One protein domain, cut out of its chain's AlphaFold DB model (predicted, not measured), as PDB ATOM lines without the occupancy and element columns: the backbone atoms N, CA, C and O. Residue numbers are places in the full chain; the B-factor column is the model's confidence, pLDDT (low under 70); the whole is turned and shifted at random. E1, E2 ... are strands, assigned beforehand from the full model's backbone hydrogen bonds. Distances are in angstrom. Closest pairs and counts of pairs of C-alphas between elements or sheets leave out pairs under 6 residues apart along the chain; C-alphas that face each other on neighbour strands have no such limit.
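AT A GLANCE: This is residues 37 to 54 and 61 to 215 of the 218 residues of the protein "Autophagy-related protein 27" of Lotharella globosa (UniProt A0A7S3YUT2). With little regular structure, the domain is a twisted mixed sheet, E5 E6 E7 E9 E8, with a smaller antiparallel sheet, E1 E2 E3 E4, partly over one face near one end and the hairpin E10 E11 as a small head at the other. E2 E3 E4 and E5 E6 E7 are meanders, rows of antiparallel neighbours. The printed part has 173 residues, 59 in eleven named strands: all strand. It is compact, radius of gyration of the C-alphas 17.4 A, spanning 53 by 31 by 29 A.

HOW THE PARTS SIT: The closest C-alphas of E3, residues 91 to 95, and E7, residues 147 to 154, are Ala 91 and Leu 148, 7.7 A apart. E9, residues 172 to 179, is parallel to E7, with N 151 and O 175 within hydrogen-bond range, 2.8 A. In the hairpin of E10, residues 199 to 204, and E11, residues 209 to 214, N 202 and O 211 are 2.9 A apart.

IN THESE COORDINATES: E1, residues 48 to 51, begins at C-alpha (55.183, 392.431, 25.521); E11 ends at (36.268, 417.795, 18.820).

THE WHOLE: Residues 55 to 60 are not printed; C-alphas 54 and 61 are 8.5 A apart. The link E9 to E10 is long. pLDDT is under 70 at 11 residues, among them 158 to 164.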
ATOM      1  N   ASN A  37      51.857 404.271  12.449       94.50
ATOM      2  CA  ASN A  37      53.247 404.200  12.888       94.50
ATOM      3  C   ASN A  37      53.367 403.443  14.212       94.50
ATOM      4  O   ASN A  37      53.128 403.997  15.285       94.50
ATOM      5  N   LEU A  38      53.807 402.187  14.125       93.44
ATOM      6  CA  LEU A  38      53.911 401.276  15.263       93.44
ATOM      7  C   LEU A  38      55.335 401.130  15.790       93.44
ATOM      8  O   LEU A  38      55.600 400.301  16.658       93.44
ATOM      9  N   MET A  39      56.259 401.982  15.340       91.38
ATOM     10  CA  MET A  39      57.652 401.946  15.789       91.38
ATOM     11  C   MET A  39      57.791 402.106  17.308       91.38
ATOM     12  O   MET A  39      58.733 401.575  17.891       91.38
ATOM     13  N   SER A  40      56.847 402.796  17.961       89.69
ATOM     14  CA  SER A  40      56.793 402.945  19.421       89.69
ATOM     15  C   SER A  40      56.443 401.651  20.165       89.69
ATOM     16  O   SER A  40      56.732 401.542  21.354       89.69
ATOM     17  N   MET A  41      55.856 400.666  19.478       90.44
ATOM     18  CA  MET A  41      55.476 399.367  20.041       90.44
ATOM     19  C   MET A  41      56.538 398.283  19.826       90.44
ATOM     20  O   MET A  41      56.472 397.228  20.459       90.44
ATOM     21  N   ASN A  42      57.539 398.537  18.979       90.62
ATOM     22  CA  ASN A  42      58.705 397.673  18.846       90.62
ATOM     23  C   ASN A  42      59.699 397.975  19.980       90.62
ATOM     24  O   ASN A  42      60.535 398.873  19.890       90.62
ATOM     25  N   LEU A  43      59.623 397.189  21.055       87.12
ATOM     26  CA  LEU A  43      60.410 397.361  22.281       87.12
ATOM     27  C   LEU A  43      61.910 396.988  22.185       87.12
ATOM     28  O   LEU A  43      62.557 396.910  23.225       87.12
ATOM     29  N   ARG A  44      62.463 396.726  20.986       81.75
ATOM     30  CA  ARG A  44      63.894 396.455  20.689       81.75
ATOM     31  C   ARG A  44      64.705 395.839  21.849       81.75
ATOM     32  O   ARG A  44      65.434 396.539  22.548       81.75
ATOM     33  N   GLY A  45      64.610 394.522  22.026       77.19
ATOM     34  CA  GLY A  45      65.318 393.791  23.089       77.19
ATOM     35  C   GLY A  45      64.501 393.588  24.369       77.19
ATOM     36  O   GLY A  45      64.921 392.848  25.255       77.19
ATOM     37  N   ALA A  46      63.313 394.187  24.452       86.50
ATOM     38  CA  ALA A  46      62.247 393.769  25.355       86.50
ATOM     39  C   ALA A  46      61.092 393.122  24.567       86.50
ATOM     40  O   ALA A  46      61.177 392.938  23.357       86.50
ATOM     41  N   SER A  47      60.036 392.722  25.276       90.19
ATOM     42  CA  SER A  47      58.866 392.051  24.702       90.19
ATOM     43  C   SER A  47      57.623 392.382  25.512       90.19
ATOM     44  O   SER A  47      57.710 392.615  26.722       90.19
ATOM     45  N   TRP A  48      56.473 392.367  24.854       90.62
ATOM     46  CA  TRP A  48      55.183 392.431  25.521       90.62
ATOM     47  C   TRP A  48      54.900 391.080  26.166       90.62
ATOM     48  O   TRP A  48      55.181 390.037  25.574       90.62
ATOM     49  N   THR A  49      54.393 391.085  27.396       89.62
ATOM     50  CA  THR A  49      54.051 389.860  28.124       89.62
ATOM     51  C   THR A  49      52.632 389.960  28.653       89.62
ATOM     52  O   THR A  49      52.300 390.924  29.341       89.62
ATOM     53  N   PHE A  50      51.823 388.953  28.346       86.19
ATOM     54  CA  PHE A  50      50.423 388.864  28.739       86.19
ATOM     55  C   PHE A  50      50.183 387.541  29.456       86.19
ATOM     56  O   PHE A  50      50.752 386.514  29.084       86.19
ATOM     57  N   GLY A  51      49.377 387.571  30.510       81.31
ATOM     58  CA  GLY A  51      48.852 386.361  31.130       81.31
ATOM     59  C   GLY A  51      47.500 386.030  30.525       81.31
ATOM     60  O   GLY A  51      46.785 386.932  30.087       81.31
ATOM     61  N   ASP A  52      47.151 384.752  30.532       76.31
ATOM     62  CA  ASP A  52      45.763 384.356  30.366       76.31
ATOM     63  C   ASP A  52      44.910 385.052  31.444       76.31
ATOM     64  O   ASP A  52      45.316 385.174  32.605       76.31
ATOM     65  N   SER A  53      43.767 385.584  31.028       57.66
ATOM     66  CA  SER A  53      42.853 386.347  31.880       57.66
ATOM     67  C   SER A  53      41.471 385.714  31.903       57.66
ATOM     68  O   SER A  53      40.479 386.424  32.067       57.66
ATOM     69  N   ASP A  54      41.410 384.382  31.790       53.00
ATOM     70  CA  ASP A  54      40.234 383.603  32.156       53.00
ATOM     71  C   ASP A  54      39.780 383.984  33.576       53.00
ATOM     72  O   ASP A  54      40.288 383.539  34.608       53.00
ATOM     73  N   ARG A  61      44.326 376.498  33.302       64.25
ATOM     74  CA  ARG A  61      45.325 376.856  32.291       64.25
ATOM     75  C   ARG A  61      45.782 378.301  32.471       64.25
ATOM     76  O   ARG A  61      45.141 379.229  32.021       64.25
ATOM     77  N   ASN A  62      46.936 378.477  33.107       76.81
ATOM     78  CA  ASN A  62      47.605 379.774  33.211       76.81
ATOM     79  C   ASN A  62      48.719 379.853  32.163       76.81
ATOM     80  O   ASN A  62      49.866 379.486  32.441       76.81
ATOM     81  N   TYR A  63      48.370 380.235  30.935       86.94
ATOM     82  CA  TYR A  63      49.379 380.491  29.912       86.94
ATOM     83  C   TYR A  63      49.945 381.899  30.030       86.94
ATOM     84  O   TYR A  63      49.299 382.845  30.471       86.94
ATOM     85  N   THR A  64      51.195 382.028  29.619       89.69
ATOM     86  CA  THR A  64      51.864 383.304  29.424       89.69
ATOM     87  C   THR A  64      52.217 383.441  27.958       89.69
ATOM     88  O   THR A  64      52.718 382.508  27.329       89.69
ATOM     89  N   TYR A  65      51.956 384.626  27.433       91.88
ATOM     90  CA  TYR A  65      52.194 384.995  26.056       91.88
ATOM     91  C   TYR A  65      53.295 386.037  26.026       91.88
ATOM     92  O   TYR A  65      53.216 387.040  26.732       91.88
ATOM     93  N   ARG A  66      54.326 385.808  25.218       92.88
ATOM     94  CA  ARG A  66      55.404 386.772  24.995       92.88
ATOM     95  C   ARG A  66      55.458 387.102  23.518       92.88
ATOM     96  O   ARG A  66      55.655 386.196  22.716       92.88
ATOM     97  N   ILE A  67      55.309 388.374  23.171       93.38
ATOM     98  CA  ILE A  67      55.220 388.813  21.776       93.38
ATOM     99  C   ILE A  67      56.090 390.044  21.530       93.38
ATOM    100  O   ILE A  67      56.380 390.809  22.454       93.38
ATOM    101  N   GLN A  68      56.449 390.267  20.271       92.06
ATOM    102  CA  GLN A  68      57.040 391.524  19.828       92.06
ATOM    103  C   GLN A  68      56.267 392.085  18.645       92.06
ATOM    104  O   GLN A  68      56.250 391.489  17.574       92.06
ATOM    105  N   ILE A  69      55.698 393.280  18.817       93.25
ATOM    106  CA  ILE A  69      55.097 394.006  17.701       93.25
ATOM    107  C   ILE A  69      56.211 394.444  16.752       93.25
ATOM    108  O   ILE A  69      57.204 395.052  17.161       93.25
ATOM    109  N   CYS A  70      56.036 394.106  15.479       92.94
ATOM    110  CA  CYS A  70      57.006 394.334  14.418       92.94
ATOM    111  C   CYS A  70      58.404 393.735  14.633       92.94
ATOM    112  O   CYS A  70      59.417 394.369  14.320       92.94
ATOM    113  N   GLY A  71      58.485 392.541  15.207       92.62
ATOM    114  CA  GLY A  71      59.756 391.859  15.365       92.62
ATOM    115  C   GLY A  71      59.589 390.474  15.950       92.62
ATOM    116  O   GLY A  71      58.508 389.891  15.922       92.62
ATOM    117  N   GLU A  72      60.683 389.967  16.496       93.81
ATOM    118  CA  GLU A  72      60.753 388.629  17.059       93.81
ATOM    119  C   GLU A  72      61.244 388.681  18.504       93.81
ATOM    120  O   GLU A  72      61.935 389.610  18.929       93.81
ATOM    121  N   VAL A  73      60.881 387.651  19.254       93.31
ATOM    122  CA  VAL A  73      61.286 387.398  20.628       93.31
ATOM    123  C   VAL A  73      62.051 386.085  20.705       93.31
ATOM    124  O   VAL A  73      61.703 385.088  20.067       93.31
ATOM    125  N   GLU A  74      63.089 386.076  21.532       92.94
ATOM    126  CA  GLU A  74      63.780 384.844  21.892       92.94
ATOM    127  C   GLU A  74      62.837 383.904  22.646       92.94
ATOM    128  O   GLU A  74      62.004 384.341  23.454       92.94
ATOM    129  N   SER A  75      63.014 382.604  22.412       91.75
ATOM    130  CA  SER A  75      62.385 381.565  23.218       91.75
ATOM    131  C   SER A  75      62.627 381.806  24.715       91.75
ATOM    132  O   SER A  75      63.743 382.162  25.121       91.75
ATOM    133  N   PRO A  76      61.613 381.611  25.578       90.94
ATOM    134  CA  PRO A  76      61.751 381.782  27.016       90.94
ATOM    135  C   PRO A  76      62.508 380.585  27.616       90.94
ATOM    136  O   PRO A  76      61.961 379.787  28.368       90.94
ATOM    137  N   SER A  77      63.804 380.491  27.322       88.81
ATOM    138  CA  SER A  77      64.702 379.362  27.627       88.81
ATOM    139  C   SER A  77      64.823 378.997  29.111       88.81
ATOM    140  O   SER A  77      65.258 377.898  29.453       88.81
ATOM    141  N   LYS A  78      64.425 379.903  30.013       88.31
ATOM    142  CA  LYS A  78      64.322 379.639  31.458       88.31
ATOM    143  C   LYS A  78      63.152 378.718  31.813       88.31
ATOM    144  O   LYS A  78      63.161 378.133  32.891       88.31
ATOM    145  N   ILE A  79      62.162 378.602  30.933       88.81
ATOM    146  CA  ILE A  79      61.031 377.694  31.083       88.81
ATOM    147  C   ILE A  79      61.476 376.308  30.604       88.81
ATOM    148  O   ILE A  79      61.891 376.187  29.449       88.81
ATOM    149  N   PRO A  80      61.390 375.255  31.441       88.69
ATOM    150  CA  PRO A  80      61.876 373.920  31.086       88.69
ATOM    151  C   PRO A  80      61.335 373.398  29.751       88.69
ATOM    152  O   PRO A  80      62.097 372.854  28.959       88.69
ATOM    153  N   ALA A  81      60.051 373.643  29.471       87.50
ATOM    154  CA  ALA A  81      59.382 373.259  28.228       87.50
ATOM    155  C   ALA A  81      59.967 373.920  26.965       87.50
ATOM    156  O   ALA A  81      59.844 373.384  25.870       87.50
ATOM    157  N   CYS A  82      60.604 375.082  27.115       88.56
ATOM    158  CA  CYS A  82      61.143 375.881  26.017       88.56
ATOM    159  C   CYS A  82      62.672 375.791  25.905       88.56
ATOM    160  O   CYS A  82      63.256 376.385  25.001       88.56
ATOM    161  N   LYS A  83      63.335 375.092  26.836       84.38
ATOM    162  CA  LYS A  83      64.787 375.171  27.055       84.38
ATOM    163  C   LYS A  83      65.617 374.822  25.818       84.38
ATOM    164  O   LYS A  83      66.624 375.478  25.564       84.38
ATOM    165  N   ASP A  84      65.193 373.809  25.070       81.56
ATOM    166  CA  ASP A  84      65.931 373.311  23.903       81.56
ATOM    167  C   ASP A  84      65.544 374.036  22.606       81.56
ATOM    168  O   ASP A  84      66.183 373.857  21.567       81.56
ATOM    169  N   ASN A  85      64.515 374.885  22.655       79.44
ATOM    170  CA  ASN A  85      64.121 375.708  21.530       79.44
ATOM    171  C   ASN A  85      64.867 377.041  21.613       79.44
ATOM    172  O   ASN A  85      64.549 377.879  22.448       79.44
ATOM    173  N   LEU A  86      65.887 377.222  20.775       78.50
ATOM    174  CA  LEU A  86      66.666 378.464  20.692       78.50
ATOM    175  C   LEU A  86      66.211 379.369  19.540       78.50
ATOM    176  O   LEU A  86      66.856 380.378  19.266       78.50
ATOM    177  N   ALA A  87      65.134 379.002  18.841       86.69
ATOM    178  CA  ALA A  87      64.620 379.812  17.752       86.69
ATOM    179  C   ALA A  87      64.014 381.117  18.283       86.69
ATOM    180  O   ALA A  87      63.492 381.187  19.400       86.69
ATOM    181  N   THR A  88      64.068 382.150  17.453       92.88
ATOM    182  CA  THR A  88      63.233 383.334  17.604       92.88
ATOM    183  C   THR A  88      61.865 383.080  16.968       92.88
ATOM    184  O   THR A  88      61.707 382.211  16.107       92.88
ATOM    185  N   ALA A  89      60.855 383.799  17.445       94.88
ATOM    186  CA  ALA A  89      59.500 383.768  16.906       94.88
ATOM    187  C   ALA A  89      58.833 385.127  17.119       94.88
ATOM    188  O   ALA A  89      59.196 385.839  18.052       94.88
ATOM    189  N   THR A  90      57.828 385.489  16.331       94.62
ATOM    190  CA  THR A  90      57.029 386.707  16.579       94.62
ATOM    191  C   THR A  90      56.293 386.655  17.921       94.62
ATOM    192  O   THR A  90      56.128 387.677  18.596       94.62
ATOM    193  N   ALA A  91      55.897 385.449  18.343       94.88
ATOM    194  CA  ALA A  91      55.174 385.215  19.583       94.88
ATOM    195  C   ALA A  91      55.354 383.793  20.139       94.88
ATOM    196  O   ALA A  91      55.435 382.818  19.389       94.88
ATOM    197  N   TRP A  92      55.318 383.683  21.469       95.12
ATOM    198  CA  TRP A  92      55.315 382.432  22.232       95.12
ATOM    199  C   TRP A  92      54.110 382.350  23.159       95.12
ATOM    200  O   TRP A  92      53.762 383.344  23.790       95.12
ATOM    201  N   GLN A  93      53.566 381.146  23.316       93.25
ATOM    202  CA  GLN A  93      52.703 380.726  24.416       93.25
ATOM    203  C   GLN A  93      53.448 379.683  25.246       93.25
ATOM    204  O   GLN A  93      54.015 378.745  24.689       93.25
ATOM    205  N   PHE A  94      53.434 379.804  26.567       91.25
ATOM    206  CA  PHE A  94      54.053 378.814  27.444       91.25
ATOM    207  C   PHE A  94      53.388 378.769  28.817       91.25
ATOM    208  O   PHE A  94      52.796 379.747  29.273       91.25
ATOM    209  N   ASP A  95      53.497 377.630  29.495       88.00
ATOM    210  CA  ASP A  95      53.164 377.533  30.916       88.00
ATOM    211  C   ASP A  95      54.299 378.156  31.742       88.00
ATOM    212  O   ASP A  95      55.414 377.630  31.776       88.00
ATOM    213  N   SER A  96      54.027 379.276  32.416       80.25
ATOM    214  CA  SER A  96      55.035 379.986  33.219       80.25
ATOM    215  C   SER A  96      55.585 379.165  34.386       80.25
ATOM    216  O   SER A  96      56.705 379.423  34.828       80.25
ATOM    217  N   LYS A  97      54.838 378.161  34.867       78.38
ATOM    218  CA  LYS A  97      55.306 377.227  35.901       78.38
ATOM    219  C   LYS A  97      56.101 376.062  35.316       78.38
ATOM    220  O   LYS A  97      56.893 375.447  36.019       78.38
ATOM    221  N   GLY A  98      55.923 375.784  34.023       70.88
ATOM    222  CA  GLY A  98      56.590 374.693  33.315       70.88
ATOM    223  C   GLY A  98      56.063 373.295  33.655       70.88
ATOM    224  O   GLY A  98      56.599 372.321  33.134       70.88
ATOM    225  N   ASP A  99      55.014 373.185  34.475       73.62
ATOM    226  CA  ASP A  99      54.509 371.908  34.997       73.62
ATOM    227  C   ASP A  99      53.873 371.029  33.908       73.62
ATOM    228  O   ASP A  99      53.875 369.802  34.009       73.62
ATOM    229  N   ARG A 100      53.340 371.647  32.846       75.81
ATOM    230  CA  ARG A 100      52.634 370.949  31.759       75.81
ATOM    231  C   ARG A 100      53.489 370.658  30.528       75.81
ATOM    232  O   ARG A 100      53.019 369.989  29.613       75.81
ATOM    233  N   GLY A 101      54.733 371.141  30.488       81.19
ATOM    234  CA  GLY A 101      55.609 370.940  29.328       81.19
ATOM    235  C   GLY A 101      55.161 371.685  28.061       81.19
ATOM    236  O   GLY A 101      55.602 371.347  26.968       81.19
ATOM    237  N   GLU A 102      54.281 372.681  28.185       87.75
ATOM    238  CA  GLU A 102      53.688 373.386  27.048       87.75
ATOM    239  C   GLU A 102      54.493 374.643  26.701       87.75
ATOM    240  O   GLU A 102      54.640 375.552  27.524       87.75
ATOM    241  N   CYS A 103      55.007 374.679  25.472       92.38
ATOM    242  CA  CYS A 103      55.709 375.813  24.892       92.38
ATOM    243  C   CYS A 103      55.532 375.801  23.375       92.38
ATOM    244  O   CYS A 103      55.997 374.875  22.711       92.38
ATOM    245  N   PHE A 104      54.854 376.808  22.832       94.06
ATOM    246  CA  PHE A 104      54.483 376.857  21.424       94.06
ATOM    247  C   PHE A 104      54.777 378.224  20.820       94.06
ATOM    248  O   PHE A 104      54.449 379.261  21.400       94.06
ATOM    249  N   ARG A 105      55.327 378.227  19.609       96.12
ATOM    250  CA  ARG A 105      55.358 379.410  18.748       96.12
ATOM    251  C   ARG A 105      53.957 379.695  18.233       96.12
ATOM    252  O   ARG A 105      53.277 378.783  17.757       96.12
ATOM    253  N   LEU A 106      53.544 380.956  18.291       95.38
ATOM    254  CA  LEU A 106      52.271 381.416  17.726       95.38
ATOM    255  C   LEU A 106      52.433 382.099  16.368       95.38
ATOM    256  O   LEU A 106      51.446 382.380  15.702       95.38
ATOM    257  N   GLY A 107      53.673 382.315  15.943       95.25
ATOM    258  CA  GLY A 107      54.041 382.711  14.595       95.25
ATOM    259  C   GLY A 107      55.520 382.424  14.351       95.25
ATOM    260  O   GLY A 107      56.254 382.126  15.295       95.25
ATOM    261  N   SER A 108      55.947 382.448  13.094       93.81
ATOM    262  CA  SER A 108      57.341 382.215  12.704       93.81
ATOM    263  C   SER A 108      58.148 383.524  12.725       93.81
ATOM    264  O   SER A 108      58.308 384.122  13.790       93.81
ATOM    265  N   HIS A 109      58.675 383.953  11.580       93.12
ATOM    266  CA  HIS A 109      59.489 385.152  11.413       93.12
ATOM    267  C   HIS A 109      58.629 386.379  11.095       93.12
ATOM    268  O   HIS A 109      57.502 386.255  10.614       93.12
ATOM    269  N   PHE A 110      59.145 387.577  11.373       93.00
ATOM    270  CA  PHE A 110      58.466 388.819  10.986       93.00
ATOM    271  C   PHE A 110      58.861 389.233   9.563       93.00
ATOM    272  O   PHE A 110      59.789 390.016   9.365       93.00
ATOM    273  N   ASP A 111      58.150 388.695   8.575       93.38
ATOM    274  CA  ASP A 111      58.354 388.972   7.150       93.38
ATOM    275  C   ASP A 111      57.030 388.928   6.366       93.38
ATOM    276  O   ASP A 111      56.003 388.496   6.894       93.38
ATOM    277  N   ASP A 112      57.062 389.360   5.102       88.50
ATOM    278  CA  ASP A 112      55.880 389.457   4.227       88.50
ATOM    279  C   ASP A 112      55.151 388.117   3.980       88.50
ATOM    280  O   ASP A 112      54.008 388.109   3.533       88.50
ATOM    281  N   GLY A 113      55.794 386.969   4.225       92.06
ATOM    282  CA  GLY A 113      55.181 385.646   4.065       92.06
ATOM    283  C   GLY A 113      54.566 385.088   5.349       92.06
ATOM    284  O   GLY A 113      53.863 384.077   5.308       92.06
ATOM    285  N   ASN A 114      54.853 385.713   6.489       95.06
ATOM    286  CA  ASN A 114      54.525 385.204   7.818       95.06
ATOM    287  C   ASN A 114      53.788 386.225   8.691       95.06
ATOM    288  O   ASN A 114      53.388 385.894   9.810       95.06
ATOM    289  N   ALA A 115      53.584 387.442   8.190       96.12
ATOM    290  CA  ALA A 115      52.818 388.477   8.852       96.12
ATOM    291  C   ALA A 115      51.952 389.263   7.859       96.12
ATOM    292  O   ALA A 115      52.343 389.478   6.716       96.12
ATOM    293  N   GLU A 116      50.789 389.723   8.313       96.38
ATOM    294  CA  GLU A 116      49.860 390.508   7.501       96.38
ATOM    295  C   GLU A 116      49.204 391.617   8.323       96.38
ATOM    296  O   GLU A 116      48.785 391.411   9.464       96.38
ATOM    297  N   TRP A 117      49.106 392.798   7.715       96.50
ATOM    298  CA  TRP A 117      48.393 393.946   8.259       96.50
ATOM    299  C   TRP A 117      46.992 394.044   7.656       96.50
ATOM    300  O   TRP A 117      46.831 393.950   6.443       96.50
ATOM    301  N   SER A 118      45.997 394.337   8.487       96.69
ATOM    302  CA  SER A 118      44.632 394.667   8.057       96.69
ATOM    303  C   SER A 118      44.042 395.782   8.924       96.69
ATOM    304  O   SER A 118      44.596 396.126   9.971       96.69
ATOM    305  N   MET A 119      42.943 396.395   8.482       95.38
ATOM    306  CA  MET A 119      42.178 397.327   9.316       95.38
ATOM    307  C   MET A 119      41.203 396.540  10.196       95.38
ATOM    308  O   MET A 119      40.646 395.543   9.743       95.38
ATOM    309  N   ILE A 120      40.977 396.991  11.437       95.69
ATOM    310  CA  ILE A 120      39.911 396.423  12.288       95.69
ATOM    311  C   ILE A 120      38.547 396.632  11.614       95.69
ATOM    312  O   ILE A 120      37.687 395.756  11.649       95.69
ATOM    313  N   ASP A 121      38.368 397.795  10.988       93.06
ATOM    314  CA  ASP A 121      37.199 398.148  10.193       93.06
ATOM    315  C   ASP A 121      37.635 399.047   9.034       93.06
ATOM    316  O   ASP A 121      38.159 400.142   9.247       93.06
ATOM    317  N   GLU A 122      37.436 398.591   7.797       90.06
ATOM    318  CA  GLU A 122      37.817 399.345   6.597       90.06
ATOM    319  C   GLU A 122      37.009 400.642   6.423       90.06
ATOM    320  O   GLU A 122      37.477 401.569   5.761       90.06
ATOM    321  N   ASN A 123      35.818 400.725   7.027       87.88
ATOM    322  CA  ASN A 123      34.957 401.908   6.965       87.88
ATOM    323  C   ASN A 123      35.243 402.895   8.101       87.88
ATOM    324  O   ASN A 123      34.871 404.065   8.015       87.88
ATOM    325  N   GLU A 124      35.917 402.439   9.157       90.00
ATOM    326  CA  GLU A 124      36.274 403.251  10.315       90.00
ATOM    327  C   GLU A 124      37.760 403.075  10.682       90.00
ATOM    328  O   GLU A 124      38.075 402.536  11.746       90.00
ATOM    329  N   PRO A 125      38.705 403.587   9.864       91.88
ATOM    330  CA  PRO A 125      40.144 403.524  10.154       91.88
ATOM    331  C   PRO A 125      40.534 404.069  11.537       91.88
ATOM    332  O   PRO A 125      41.528 403.653  12.123       91.88
ATOM    333  N   GLY A 126      39.732 404.978  12.100       91.38
ATOM    334  CA  GLY A 126      39.908 405.468  13.468       91.38
ATOM    335  C   GLY A 126      39.814 404.382  14.549       91.38
ATOM    336  O   GLY A 126      40.340 404.598  15.632       91.38
ATOM    337  N   LYS A 127      39.216 403.208  14.282       92.62
ATOM    338  CA  LYS A 127      39.164 402.077  15.234       92.62
ATOM    339  C   LYS A 127      40.524 401.406  15.437       92.62
ATOM    340  O   LYS A 127      40.788 400.874  16.515       92.62
ATOM    341  N   GLY A 128      41.387 401.448  14.425       95.19
ATOM    342  CA  GLY A 128      42.732 400.883  14.448       95.19
ATOM    343  C   GLY A 128      42.933 399.700  13.508       95.19
ATOM    344  O   GLY A 128      42.214 399.524  12.521       95.19
ATOM    345  N   ILE A 129      43.965 398.907  13.784       97.00
ATOM    346  CA  ILE A 129      44.503 397.913  12.843       97.00
ATOM    347  C   ILE A 129      44.743 396.565  13.505       97.00
ATOM    348  O   ILE A 129      44.798 396.464  14.727       97.00
ATOM    349  N   GLN A 130      44.932 395.531  12.695       96.56
ATOM    350  CA  GLN A 130      45.290 394.196  13.150       96.56
ATOM    351  C   GLN A 130      46.593 393.738  12.497       96.56
ATOM    352  O   GLN A 130      46.822 393.976  11.310       96.56
ATOM    353  N   LEU A 131      47.433 393.069  13.286       96.62
ATOM    354  CA  LEU A 131      48.625 392.363  12.830       96.62
ATOM    355  C   LEU A 131      48.443 390.870  13.057       96.62
ATOM    356  O   LEU A 131      48.400 390.429  14.206       96.62
ATOM    357  N   THR A 132      48.382 390.097  11.983       96.75
ATOM    358  CA  THR A 132      48.305 388.640  12.067       96.75
ATOM    359  C   THR A 132      49.669 388.029  11.799       96.75
ATOM    360  O   THR A 132      50.297 388.333  10.791       96.75
ATOM    361  N   TYR A 133      50.117 387.155  12.693       97.06
ATOM    362  CA  TYR A 133      51.293 386.312  12.554       97.06
ATOM    363  C   TYR A 133      50.883 384.877  12.237       97.06
ATOM    364  O   TYR A 133      49.991 384.311  12.877       97.06
ATOM    365  N   PHE A 134      51.580 384.264  11.287       96.62
ATOM    366  CA  PHE A 134      51.282 382.929  10.783       96.62
ATOM    367  C   PHE A 134      52.406 381.939  11.068       96.62
ATOM    368  O   PHE A 134      53.500 382.296  11.506       96.62
ATOM    369  N   ASN A 135      52.132 380.669  10.761       96.31
ATOM    370  CA  ASN A 135      53.131 379.604  10.708       96.31
ATOM    371  C   ASN A 135      53.846 379.338  12.045       96.31
ATOM    372  O   ASN A 135      55.018 378.961  12.068       96.31
ATOM    373  N   GLY A 136      53.119 379.462  13.159       96.06
ATOM    374  CA  GLY A 136      53.548 378.956  14.461       96.06
ATOM    375  C   GLY A 136      53.647 377.427  14.495       96.06
ATOM    376  O   GLY A 136      53.578 376.740  13.472       96.06
ATOM    377  N   ASP A 137      53.797 376.862  15.690       95.56
ATOM    378  CA  ASP A 137      53.931 375.414  15.840       95.56
ATOM    379  C   ASP A 137      52.647 374.677  15.458       95.56
ATOM    380  O   ASP A 137      51.530 375.147  15.701       95.56
ATOM    381  N   PHE A 138      52.814 373.482  14.890       95.25
ATOM    382  CA  PHE A 138      51.705 372.640  14.464       95.25
ATOM    383  C   PHE A 138      50.783 372.310  15.642       95.25
ATOM    384  O   PHE A 138      51.230 371.893  16.714       95.25
ATOM    385  N   CYS A 139      49.487 372.517  15.447       93.19
ATOM    386  CA  CYS A 139      48.428 372.188  16.384       93.19
ATOM    387  C   CYS A 139      47.764 370.877  15.940       93.19
ATOM    388  O   CYS A 139      46.948 370.889  15.013       93.19
ATOM    389  N   PRO A 140      48.091 369.730  16.573       91.25
ATOM    390  CA  PRO A 140      47.710 368.421  16.044       91.25
ATOM    391  C   PRO A 140      46.203 368.190  16.003       91.25
ATOM    392  O   PRO A 140      45.702 367.579  15.066       91.25
ATOM    393  N   TYR A 141      45.482 368.700  17.003       89.00
ATOM    394  CA  TYR A 141      44.042 368.487  17.132       89.00
ATOM    395  C   TYR A 141      43.253 369.142  15.986       89.00
ATOM    396  O   TYR A 141      42.298 368.557  15.486       89.00
ATOM    397  N   HIS A 142      43.716 370.300  15.508       91.31
ATOM    398  CA  HIS A 142      43.066 371.073  14.444       91.31
ATOM    399  C   HIS A 142      43.778 370.977  13.088       91.31
ATOM    400  O   HIS A 142      43.378 371.630  12.130       91.31
ATOM    401  N   GLN A 143      44.839 370.164  13.004       93.81
ATOM    402  CA  GLN A 143      45.625 369.899  11.793       93.81
ATOM    403  C   GLN A 143      46.093 371.161  11.047       93.81
ATOM    404  O   GLN A 143      46.178 371.178   9.820       93.81
ATOM    405  N   LYS A 144      46.428 372.219  11.788       95.06
ATOM    406  CA  LYS A 144      46.935 373.479  11.235       95.06
ATOM    407  C   LYS A 144      48.003 374.086  12.129       95.06
ATOM    408  O   LYS A 144      48.148 373.700  13.288       95.06
ATOM    409  N   ASN A 145      48.769 375.028  11.602       96.12
ATOM    410  CA  ASN A 145      49.754 375.753  12.395       96.12
ATOM    411  C   ASN A 145      49.061 376.809  13.256       96.12
ATOM    412  O   ASN A 145      48.056 377.395  12.848       96.12
ATOM    413  N   ARG A 146      49.612 377.050  14.448       96.19
ATOM    414  CA  ARG A 146      49.160 378.153  15.295       96.19
ATOM    415  C   ARG A 146      49.394 379.495  14.609       96.19
ATOM    416  O   ARG A 146      50.331 379.648  13.825       96.19
ATOM    417  N   SER A 147      48.530 380.448  14.915       96.56
ATOM    418  CA  SER A 147      48.608 381.828  14.431       96.56
ATOM    419  C   SER A 147      48.118 382.782  15.516       96.56
ATOM    420  O   SER A 147      47.364 382.376  16.400       96.56
ATOM    421  N   LEU A 148      48.538 384.040  15.454       95.75
ATOM    422  CA  LEU A 148      48.184 385.070  16.425       95.75
ATOM    423  C   LEU A 148      47.765 386.343  15.699       95.75
ATOM    424  O   LEU A 148      48.552 386.873  14.929       95.75
ATOM    425  N   THR A 149      46.595 386.878  16.019       95.94
ATOM    426  CA  THR A 149      46.166 388.218  15.623       95.94
ATOM    427  C   THR A 149      46.266 389.169  16.806       95.94
ATOM    428  O   THR A 149      45.753 388.900  17.890       95.94
ATOM    429  N   VAL A 150      46.938 390.299  16.600       94.75
ATOM    430  CA  VAL A 150      47.022 391.398  17.561       94.75
ATOM    431  C   VAL A 150      46.204 392.567  17.029       94.75
ATOM    432  O   VAL A 150      46.597 393.201  16.052       94.75
ATOM    433  N   GLU A 151      45.071 392.852  17.660       94.75
ATOM    434  CA  GLU A 151      44.240 394.019  17.373       94.75
ATOM    435  C   GLU A 151      44.786 395.217  18.147       94.75
ATOM    436  O   GLU A 151      44.786 395.233  19.373       94.75
ATOM    437  N   ILE A 152      45.263 396.231  17.442       94.44
ATOM    438  CA  ILE A 152      45.867 397.424  18.022       94.44
ATOM    439  C   ILE A 152      44.839 398.538  17.884       94.44
ATOM    440  O   ILE A 152      44.753 399.217  16.858       94.44
ATOM    441  N   VAL A 153      44.015 398.660  18.922       93.69
ATOM    442  CA  VAL A 153      42.872 399.575  18.962       93.69
ATOM    443  C   VAL A 153      43.382 400.986  19.220       93.69
ATOM    444  O   VAL A 153      44.167 401.196  20.150       93.69
ATOM    445  N   CYS A 154      42.940 401.948  18.408       92.75
ATOM    446  CA  CYS A 154      43.247 403.355  18.643       92.75
ATOM    447  C   CYS A 154      42.689 403.780  20.001       92.75
ATOM    448  O   CYS A 154      41.492 403.685  20.260       92.75
ATOM    449  N   GLU A 155      43.575 404.254  20.866       89.50
ATOM    450  CA  GLU A 155      43.238 404.693  22.212       89.50
ATOM    451  C   GLU A 155      43.938 406.020  22.488       89.50
ATOM    452  O   GLU A 155      45.098 406.215  22.119       89.50
ATOM    453  N   ASN A 156      43.240 406.936  23.155       82.19
ATOM    454  CA  ASN A 156      43.735 408.270  23.450       82.19
ATOM    455  C   ASN A 156      44.912 408.226  24.438       82.19
ATOM    456  O   ASN A 156      45.858 409.005  24.325       82.19
ATOM    457  N   ARG A 157      44.921 407.279  25.382       72.56
ATOM    458  CA  ARG A 157      45.967 407.171  26.415       72.56
ATOM    459  C   ARG A 157      47.013 406.101  26.094       72.56
ATOM    460  O   ARG A 157      46.729 405.068  25.503       72.56
ATOM    461  N   LYS A 158      48.256 406.339  26.543       65.81
ATOM    462  CA  LYS A 158      49.426 405.483  26.260       65.81
ATOM    463  C   LYS A 158      49.299 404.024  26.708       65.81
ATOM    464  O   LYS A 158      50.045 403.203  26.180       65.81
ATOM    465  N   THR A 159      48.460 403.682  27.687       58.38
ATOM    466  CA  THR A 159      48.226 402.278  28.086       58.38
ATOM    467  C   THR A 159      47.133 402.150  29.146       58.38
ATOM    468  O   THR A 159      47.133 402.897  30.124       58.38
ATOM    469  N   VAL A 160      46.289 401.122  29.019       53.09
ATOM    470  CA  VAL A 160      45.530 400.498  30.120       53.09
ATOM    471  C   VAL A 160      45.594 398.973  29.900       53.09
ATOM    472  O   VAL A 160      45.336 398.548  28.777       53.09
ATOM    473  N   PRO A 161      45.972 398.123  30.880       56.62
ATOM    474  CA  PRO A 161      45.801 396.673  30.759       56.62
ATOM    475  C   PRO A 161      44.359 396.257  31.133       56.62
ATOM    476  O   PRO A 161      43.732 396.950  31.937       56.62
ATOM    477  N   PRO A 162      43.853 395.110  30.641       56.84
ATOM    478  CA  PRO A 162      44.617 394.015  30.056       56.84
ATOM    479  C   PRO A 162      44.394 393.879  28.553       56.84
ATOM    480  O   PRO A 162      43.292 394.067  28.045       56.84
ATOM    481  N   ALA A 163      45.450 393.463  27.860       63.38
ATOM    482  CA  ALA A 163      45.222 392.740  26.630       63.38
ATOM    483  C   ALA A 163      44.636 391.381  27.008       63.38
ATOM    484  O   ALA A 163      45.243 390.643  27.787       63.38
ATOM    485  N   PHE A 164      43.438 391.094  26.517       69.75
ATOM    486  CA  PHE A 164      42.830 389.783  26.676       69.75
ATOM    487  C   PHE A 164      43.416 388.873  25.615       69.75
ATOM    488  O   PHE A 164      43.527 389.286  24.460       69.75
ATOM    489  N   VAL A 165      43.806 387.665  26.017       75.50
ATOM    490  CA  VAL A 165      44.170 386.627  25.062       75.50
ATOM    491  C   VAL A 165      43.009 385.664  24.954       75.50
ATOM    492  O   VAL A 165      42.656 385.023  25.935       75.50
ATOM    493  N   GLU A 166      42.410 385.575  23.775       81.44
ATOM    494  CA  GLU A 166      41.337 384.627  23.496       81.44
ATOM    495  C   GLU A 166      41.802 383.658  22.414       81.44
ATOM    496  O   GLU A 166      42.306 384.071  21.370       81.44
ATOM    497  N   GLU A 167      41.635 382.358  22.634       79.19
ATOM    498  CA  GLU A 167      41.778 381.384  21.557       79.19
ATOM    499  C   GLU A 167      40.433 381.261  20.831       79.19
ATOM    500  O   GLU A 167      39.505 380.625  21.332       79.19
ATOM    501  N   ARG A 168      40.313 381.867  19.645       76.25
ATOM    502  CA  ARG A 168      39.112 381.742  18.805       76.25
ATOM    503  C   ARG A 168      39.401 380.849  17.618       76.25
ATOM    504  O   ARG A 168      40.437 380.963  16.976       76.25
ATOM    505  N   GLY A 169      38.431 380.017  17.252       63.81
ATOM    506  CA  GLY A 169      38.493 379.307  15.977       63.81
ATOM    507  C   GLY A 169      39.704 378.385  15.863       63.81
ATOM    508  O   GLY A 169      40.297 378.305  14.785       63.81
ATOM    509  N   GLU A 170      40.011 377.669  16.954       82.62
ATOM    510  CA  GLU A 170      40.897 376.504  16.967       82.62
ATOM    511  C   GLU A 170      42.381 376.858  16.744       82.62
ATOM    512  O   GLU A 170      42.792 377.048  15.612       82.62
ATOM    513  N   CYS A 171      43.241 376.938  17.766       90.44
ATOM    514  CA  CYS A 171      44.676 377.253  17.605       90.44
ATOM    515  C   CYS A 171      45.004 378.586  16.897       90.44
ATOM    516  O   CYS A 171      46.110 378.772  16.379       90.44
ATOM    517  N   HIS A 172      44.057 379.521  16.895       93.31
ATOM    518  CA  HIS A 172      44.265 380.904  16.497       93.31
ATOM    519  C   HIS A 172      43.984 381.804  17.703       93.31
ATOM    520  O   HIS A 172      42.955 381.685  18.366       93.31
ATOM    521  N   TYR A 173      44.954 382.645  18.036       92.19
ATOM    522  CA  TYR A 173      44.950 383.447  19.252       92.19
ATOM    523  C   TYR A 173      44.682 384.905  18.897       92.19
ATOM    524  O   TYR A 173      45.176 385.386  17.883       92.19
ATOM    525  N   PHE A 174      43.943 385.610  19.743       91.06
ATOM    526  CA  PHE A 174      43.625 387.024  19.589       91.06
ATOM    527  C   PHE A 174      44.126 387.791  20.797       91.06
ATOM    528  O   PHE A 174      43.890 387.366  21.920       91.06
ATOM    529  N   ILE A 175      44.799 388.913  20.560       89.94
ATOM    530  CA  ILE A 175      45.235 389.858  21.586       89.94
ATOM    531  C   ILE A 175      44.684 391.228  21.222       89.94
ATOM    532  O   ILE A 175      45.094 391.792  20.214       89.94
ATOM    533  N   THR A 176      43.811 391.798  22.049       90.56
ATOM    534  CA  THR A 176      43.345 393.181  21.861       90.56
ATOM    535  C   THR A 176      44.182 394.128  22.713       90.56
ATOM    536  O   THR A 176      44.222 393.998  23.930       90.56
ATOM    537  N   LEU A 177      44.863 395.086  22.093       90.06
ATOM    538  CA  LEU A 177      45.828 395.987  22.718       90.06
ATOM    539  C   LEU A 177      45.464 397.456  22.434       90.06
ATOM    540  O   LEU A 177      45.835 397.988  21.386       90.06
ATOM    541  N   PRO A 178      44.775 398.136  23.365       90.56
ATOM    542  CA  PRO A 178      44.519 399.571  23.266       90.56
ATOM    543  C   PRO A 178      45.832 400.360  23.326       90.56
ATOM    544  O   PRO A 178      46.580 400.268  24.306       90.56
ATOM    545  N   HIS A 179      46.140 401.118  22.273       91.06
ATOM    546  CA  HIS A 179      47.371 401.898  22.192       91.06
ATOM    547  C   HIS A 179      47.267 403.045  21.175       91.06
ATOM    548  O   HIS A 179      46.683 402.904  20.105       91.06
ATOM    549  N   GLN A 180      47.948 404.163  21.441       92.19
ATOM    550  CA  GLN A 180      47.957 405.337  20.546       92.19
ATOM    551  C   GLN A 180      48.501 405.047  19.145       92.19
ATOM    552  O   GLN A 180      48.122 405.694  18.179       92.19
ATOM    553  N   ALA A 181      49.404 404.074  19.021       92.75
ATOM    554  CA  ALA A 181      49.941 403.666  17.722       92.75
ATOM    555  C   ALA A 181      48.910 402.937  16.841       92.75
ATOM    556  O   ALA A 181      49.145 402.774  15.647       92.75
ATOM    557  N   GLY A 182      47.781 402.517  17.425       94.12
ATOM    558  CA  GLY A 182      46.611 402.061  16.682       94.12
ATOM    559  C   GLY A 182      45.864 403.201  15.996       94.12
ATOM    560  O   GLY A 182      45.016 402.937  15.161       94.12
ATOM    561  N   CYS A 183      46.166 404.464  16.305       94.50
ATOM    562  CA  CYS A 183      45.528 405.601  15.657       94.50
ATOM    563  C   CYS A 183      46.216 405.951  14.325       94.50
ATOM    564  O   CYS A 183      47.450 405.917  14.238       94.50
ATOM    565  N   PRO A 184      45.445 406.338  13.293       95.31
ATOM    566  CA  PRO A 184      45.971 406.949  12.079       95.31
ATOM    567  C   PRO A 184      46.958 408.086  12.365       95.31
ATOM    568  O   PRO A 184      46.715 408.939  13.213       95.31
ATOM    569  N   SER A 185      48.046 408.155  11.600       93.19
ATOM    570  CA  SER A 185      49.123 409.146  11.784       93.19
ATOM    571  C   SER A 185      48.675 410.591  11.532       93.19
ATOM    572  O   SER A 185      49.387 411.523  11.890       93.19
ATOM    573  N   THR A 186      47.517 410.783  10.897       91.69
ATOM    574  CA  THR A 186      46.870 412.088  10.703       91.69
ATOM    575  C   THR A 186      46.132 412.578  11.951       91.69
ATOM    576  O   THR A 186      45.841 413.767  12.053       91.69
ATOM    577  N   CYS A 187      45.843 411.695  12.910       90.62
ATOM    578  CA  CYS A 187      45.349 412.067  14.228       90.62
ATOM    579  C   CYS A 187      46.545 412.418  15.111       90.62
ATOM    580  O   CYS A 187      47.247 411.544  15.621       90.62
ATOM    581  N   GLU A 188      46.810 413.716  15.243       86.00
ATOM    582  CA  GLU A 188      47.992 414.210  15.943       86.00
ATOM    583  C   GLU A 188      48.037 413.726  17.396       86.00
ATOM    584  O   GLU A 188      47.053 413.803  18.135       86.00
ATOM    585  N   ILE A 189      49.214 413.267  17.823       85.94
ATOM    586  CA  ILE A 189      49.494 412.987  19.230       85.94
ATOM    587  C   ILE A 189      50.193 414.215  19.809       85.94
ATOM    588  O   ILE A 189      51.376 414.449  19.553       85.94
ATOM    589  N   SER A 190      49.470 414.988  20.616       84.19
ATOM    590  CA  SER A 190      49.981 416.177  21.302       84.19
ATOM    591  C   SER A 190      50.062 415.911  22.800       84.19
ATOM    592  O   SER A 190      49.157 415.315  23.374       84.19
ATOM    593  N   ALA A 191      51.179 416.277  23.434       83.88
ATOM    594  CA  ALA A 191      51.441 416.019  24.858       83.88
ATOM    595  C   ALA A 191      51.237 414.548  25.305       83.88
ATOM    596  O   ALA A 191      51.021 414.266  26.481       83.88
ATOM    597  N   GLY A 192      51.359 413.590  24.378       83.06
ATOM    598  CA  GLY A 192      51.118 412.176  24.662       83.06
ATOM    599  C   GLY A 192      49.639 411.806  24.761       83.06
ATOM    600  O   GLY A 192      49.338 410.813  25.417       83.06
ATOM    601  N   GLN A 193      48.752 412.564  24.114       87.38
ATOM    602  CA  GLN A 193      47.316 412.313  23.985       87.38
ATOM    603  C   GLN A 193      46.911 412.439  22.512       87.38
ATOM    604  O   GLN A 193      47.388 413.331  21.804       87.38
ATOM    605  N   VAL A 194      46.062 411.531  22.038       88.25
ATOM    606  CA  VAL A 194      45.521 411.589  20.673       88.25
ATOM    607  C   VAL A 194      44.549 412.760  20.618       88.25
ATOM    608  O   VAL A 194      43.756 412.954  21.536       88.25
ATOM    609  N   CYS A 195      44.646 413.590  19.581       89.12
ATOM    610  CA  CYS A 195      43.826 414.796  19.441       89.12
ATOM    611  C   CYS A 195      43.943 415.775  20.627       89.12
ATOM    612  O   CYS A 195      43.048 416.580  20.875       89.12
ATOM    613  N   GLY A 196      45.060 415.710  21.367       85.94
ATOM    614  CA  GLY A 196      45.342 416.592  22.500       85.94
ATOM    615  C   GLY A 196      44.327 416.512  23.645       85.94
ATOM    616  O   GLY A 196      44.205 417.494  24.368       85.94
ATOM    617  N   ASP A 197      43.610 415.388  23.789       85.31
ATOM    618  CA  ASP A 197      42.555 415.167  24.803       85.31
ATOM    619  C   ASP A 197      41.296 416.031  24.653       85.31
ATOM    620  O   ASP A 197      40.483 416.087  25.571       85.31
ATOM    621  N   ASN A 198      41.122 416.696  23.507       86.75
ATOM    622  CA  ASN A 198      39.964 417.557  23.228       86.75
ATOM    623  C   ASN A 198      39.013 416.937  22.194       86.75
ATOM    624  O   ASN A 198      38.248 417.646  21.540       86.75
ATOM    625  N   GLY A 199      39.115 415.629  21.977       87.25
ATOM    626  CA  GLY A 199      38.369 414.949  20.936       87.25
ATOM    627  C   GLY A 199      38.799 413.508  20.716       87.25
ATOM    628  O   GLY A 199      39.638 412.960  21.434       87.25
ATOM    629  N   PHE A 200      38.263 412.919  19.651       88.38
ATOM    630  CA  PHE A 200      38.554 411.553  19.235       88.38
ATOM    631  C   PHE A 200      39.076 411.494  17.798       88.38
ATOM    632  O   PHE A 200      38.792 412.353  16.958       88.38
ATOM    633  N   CYS A 201      39.858 410.457  17.505       90.81
ATOM    634  CA  CYS A 201      40.280 410.165  16.143       90.81
ATOM    635  C   CYS A 201      39.142 409.451  15.409       90.81
ATOM    636  O   CYS A 201      38.783 408.327  15.754       90.81
ATOM    637  N   GLY A 202      38.569 410.107  14.407       88.69
ATOM    638  CA  GLY A 202      37.484 409.568  13.594       88.69
ATOM    639  C   GLY A 202      37.848 409.544  12.118       88.69
ATOM    640  O   GLY A 202      38.871 410.091  11.701       88.69
ATOM    641  N   PHE A 203      36.984 408.937  11.309       88.75
ATOM    642  CA  PHE A 203      37.091 408.971   9.855       88.75
ATOM    643  C   PHE A 203      36.061 409.939   9.275       88.75
ATOM    644  O   PHE A 203      34.865 409.797   9.512       88.75
ATOM    645  N   ASP A 204      36.530 410.941   8.535       86.81
ATOM    646  CA  ASP A 204      35.673 411.847   7.780       86.81
ATOM    647  C   ASP A 204      35.315 411.201   6.441       86.81
ATOM    648  O   ASP A 204      36.177 411.027   5.578       86.81
ATOM    649  N   THR A 205      34.043 410.848   6.264       83.81
ATOM    650  CA  THR A 205      33.537 410.234   5.031       83.81
ATOM    651  C   THR A 205      33.445 411.207   3.859       83.81
ATOM    652  O   THR A 205      33.409 410.764   2.715       83.81
ATOM    653  N   ASP A 206      33.421 412.517   4.109       82.44
ATOM    654  CA  ASP A 206      33.373 413.530   3.055       82.44
ATOM    655  C   ASP A 206      34.776 413.745   2.479       82.44
ATOM    656  O   ASP A 206      34.980 413.706   1.260       82.44
ATOM    657  N   THR A 207      35.776 413.916   3.351       81.75
ATOM    658  CA  THR A 207      37.173 414.122   2.930       81.75
ATOM    659  C   THR A 207      37.961 412.826   2.759       81.75
ATOM    660  O   THR A 207      39.073 412.871   2.238       81.75
ATOM    661  N   HIS A 208      37.393 411.684   3.153       82.19
ATOM    662  CA  HIS A 208      38.021 410.359   3.137       82.19
ATOM    663  C   HIS A 208      39.363 410.326   3.876       82.19
ATOM    664  O   HIS A 208      40.336 409.711   3.431       82.19
ATOM    665  N   THR A 209      39.427 411.016   5.014       85.62
ATOM    666  CA  THR A 209      40.635 411.114   5.832       85.62
ATOM    667  C   THR A 209      40.319 410.874   7.297       85.62
ATOM    668  O   THR A 209      39.295 411.310   7.819       85.62
ATOM    669  N   ALA A 210      41.232 410.196   7.991       89.12
ATOM    670  CA  ALA A 210      41.190 410.166   9.441       89.12
ATOM    671  C   ALA A 210      41.631 411.526   9.996       89.12
ATOM    672  O   ALA A 210      42.640 412.078   9.546       89.12
ATOM    673  N   LYS A 211      40.888 412.069  10.957       90.81
ATOM    674  CA  LYS A 211      41.179 413.361  11.586       90.81
ATOM    675  C   LYS A 211      40.628 413.412  13.007       90.81
ATOM    676  O   LYS A 211      39.838 412.564  13.414       90.81
ATOM    677  N   CYS A 212      41.041 414.433  13.745       91.00
ATOM    678  CA  CYS A 212      40.488 414.720  15.058       91.00
ATOM    679  C   CYS A 212      39.112 415.378  14.942       91.00
ATOM    680  O   CYS A 212      38.942 416.344  14.196       91.00
ATOM    681  N   PHE A 213      38.152 414.853  15.694       89.44
ATOM    682  CA  PHE A 213      36.827 415.425  15.890       89.44
ATOM    683  C   PHE A 213      36.742 415.927  17.322       89.44
ATOM    684  O   PHE A 213      37.045 415.170  18.241       89.44
ATOM    685  N   CYS A 214      36.381 417.196  17.498       86.69
ATOM    686  CA  CYS A 214      36.268 417.795  18.820       86.69
ATOM    687  C   CYS A 214      35.094 417.190  19.593       86.69
ATOM    688  O   CYS A 214      34.029 416.951  19.019       86.69
ATOM    689  N   ASP A 215      35.288 417.004  20.894       80.81
ATOM    690  CA  ASP A 215      34.182 416.750  21.813       80.81
ATOM    691  C   ASP A 215      33.412 418.056  22.083       80.81
ATOM    692  O   ASP A 215      33.958 419.156  21.950       80.81
TER     693      ASP A 215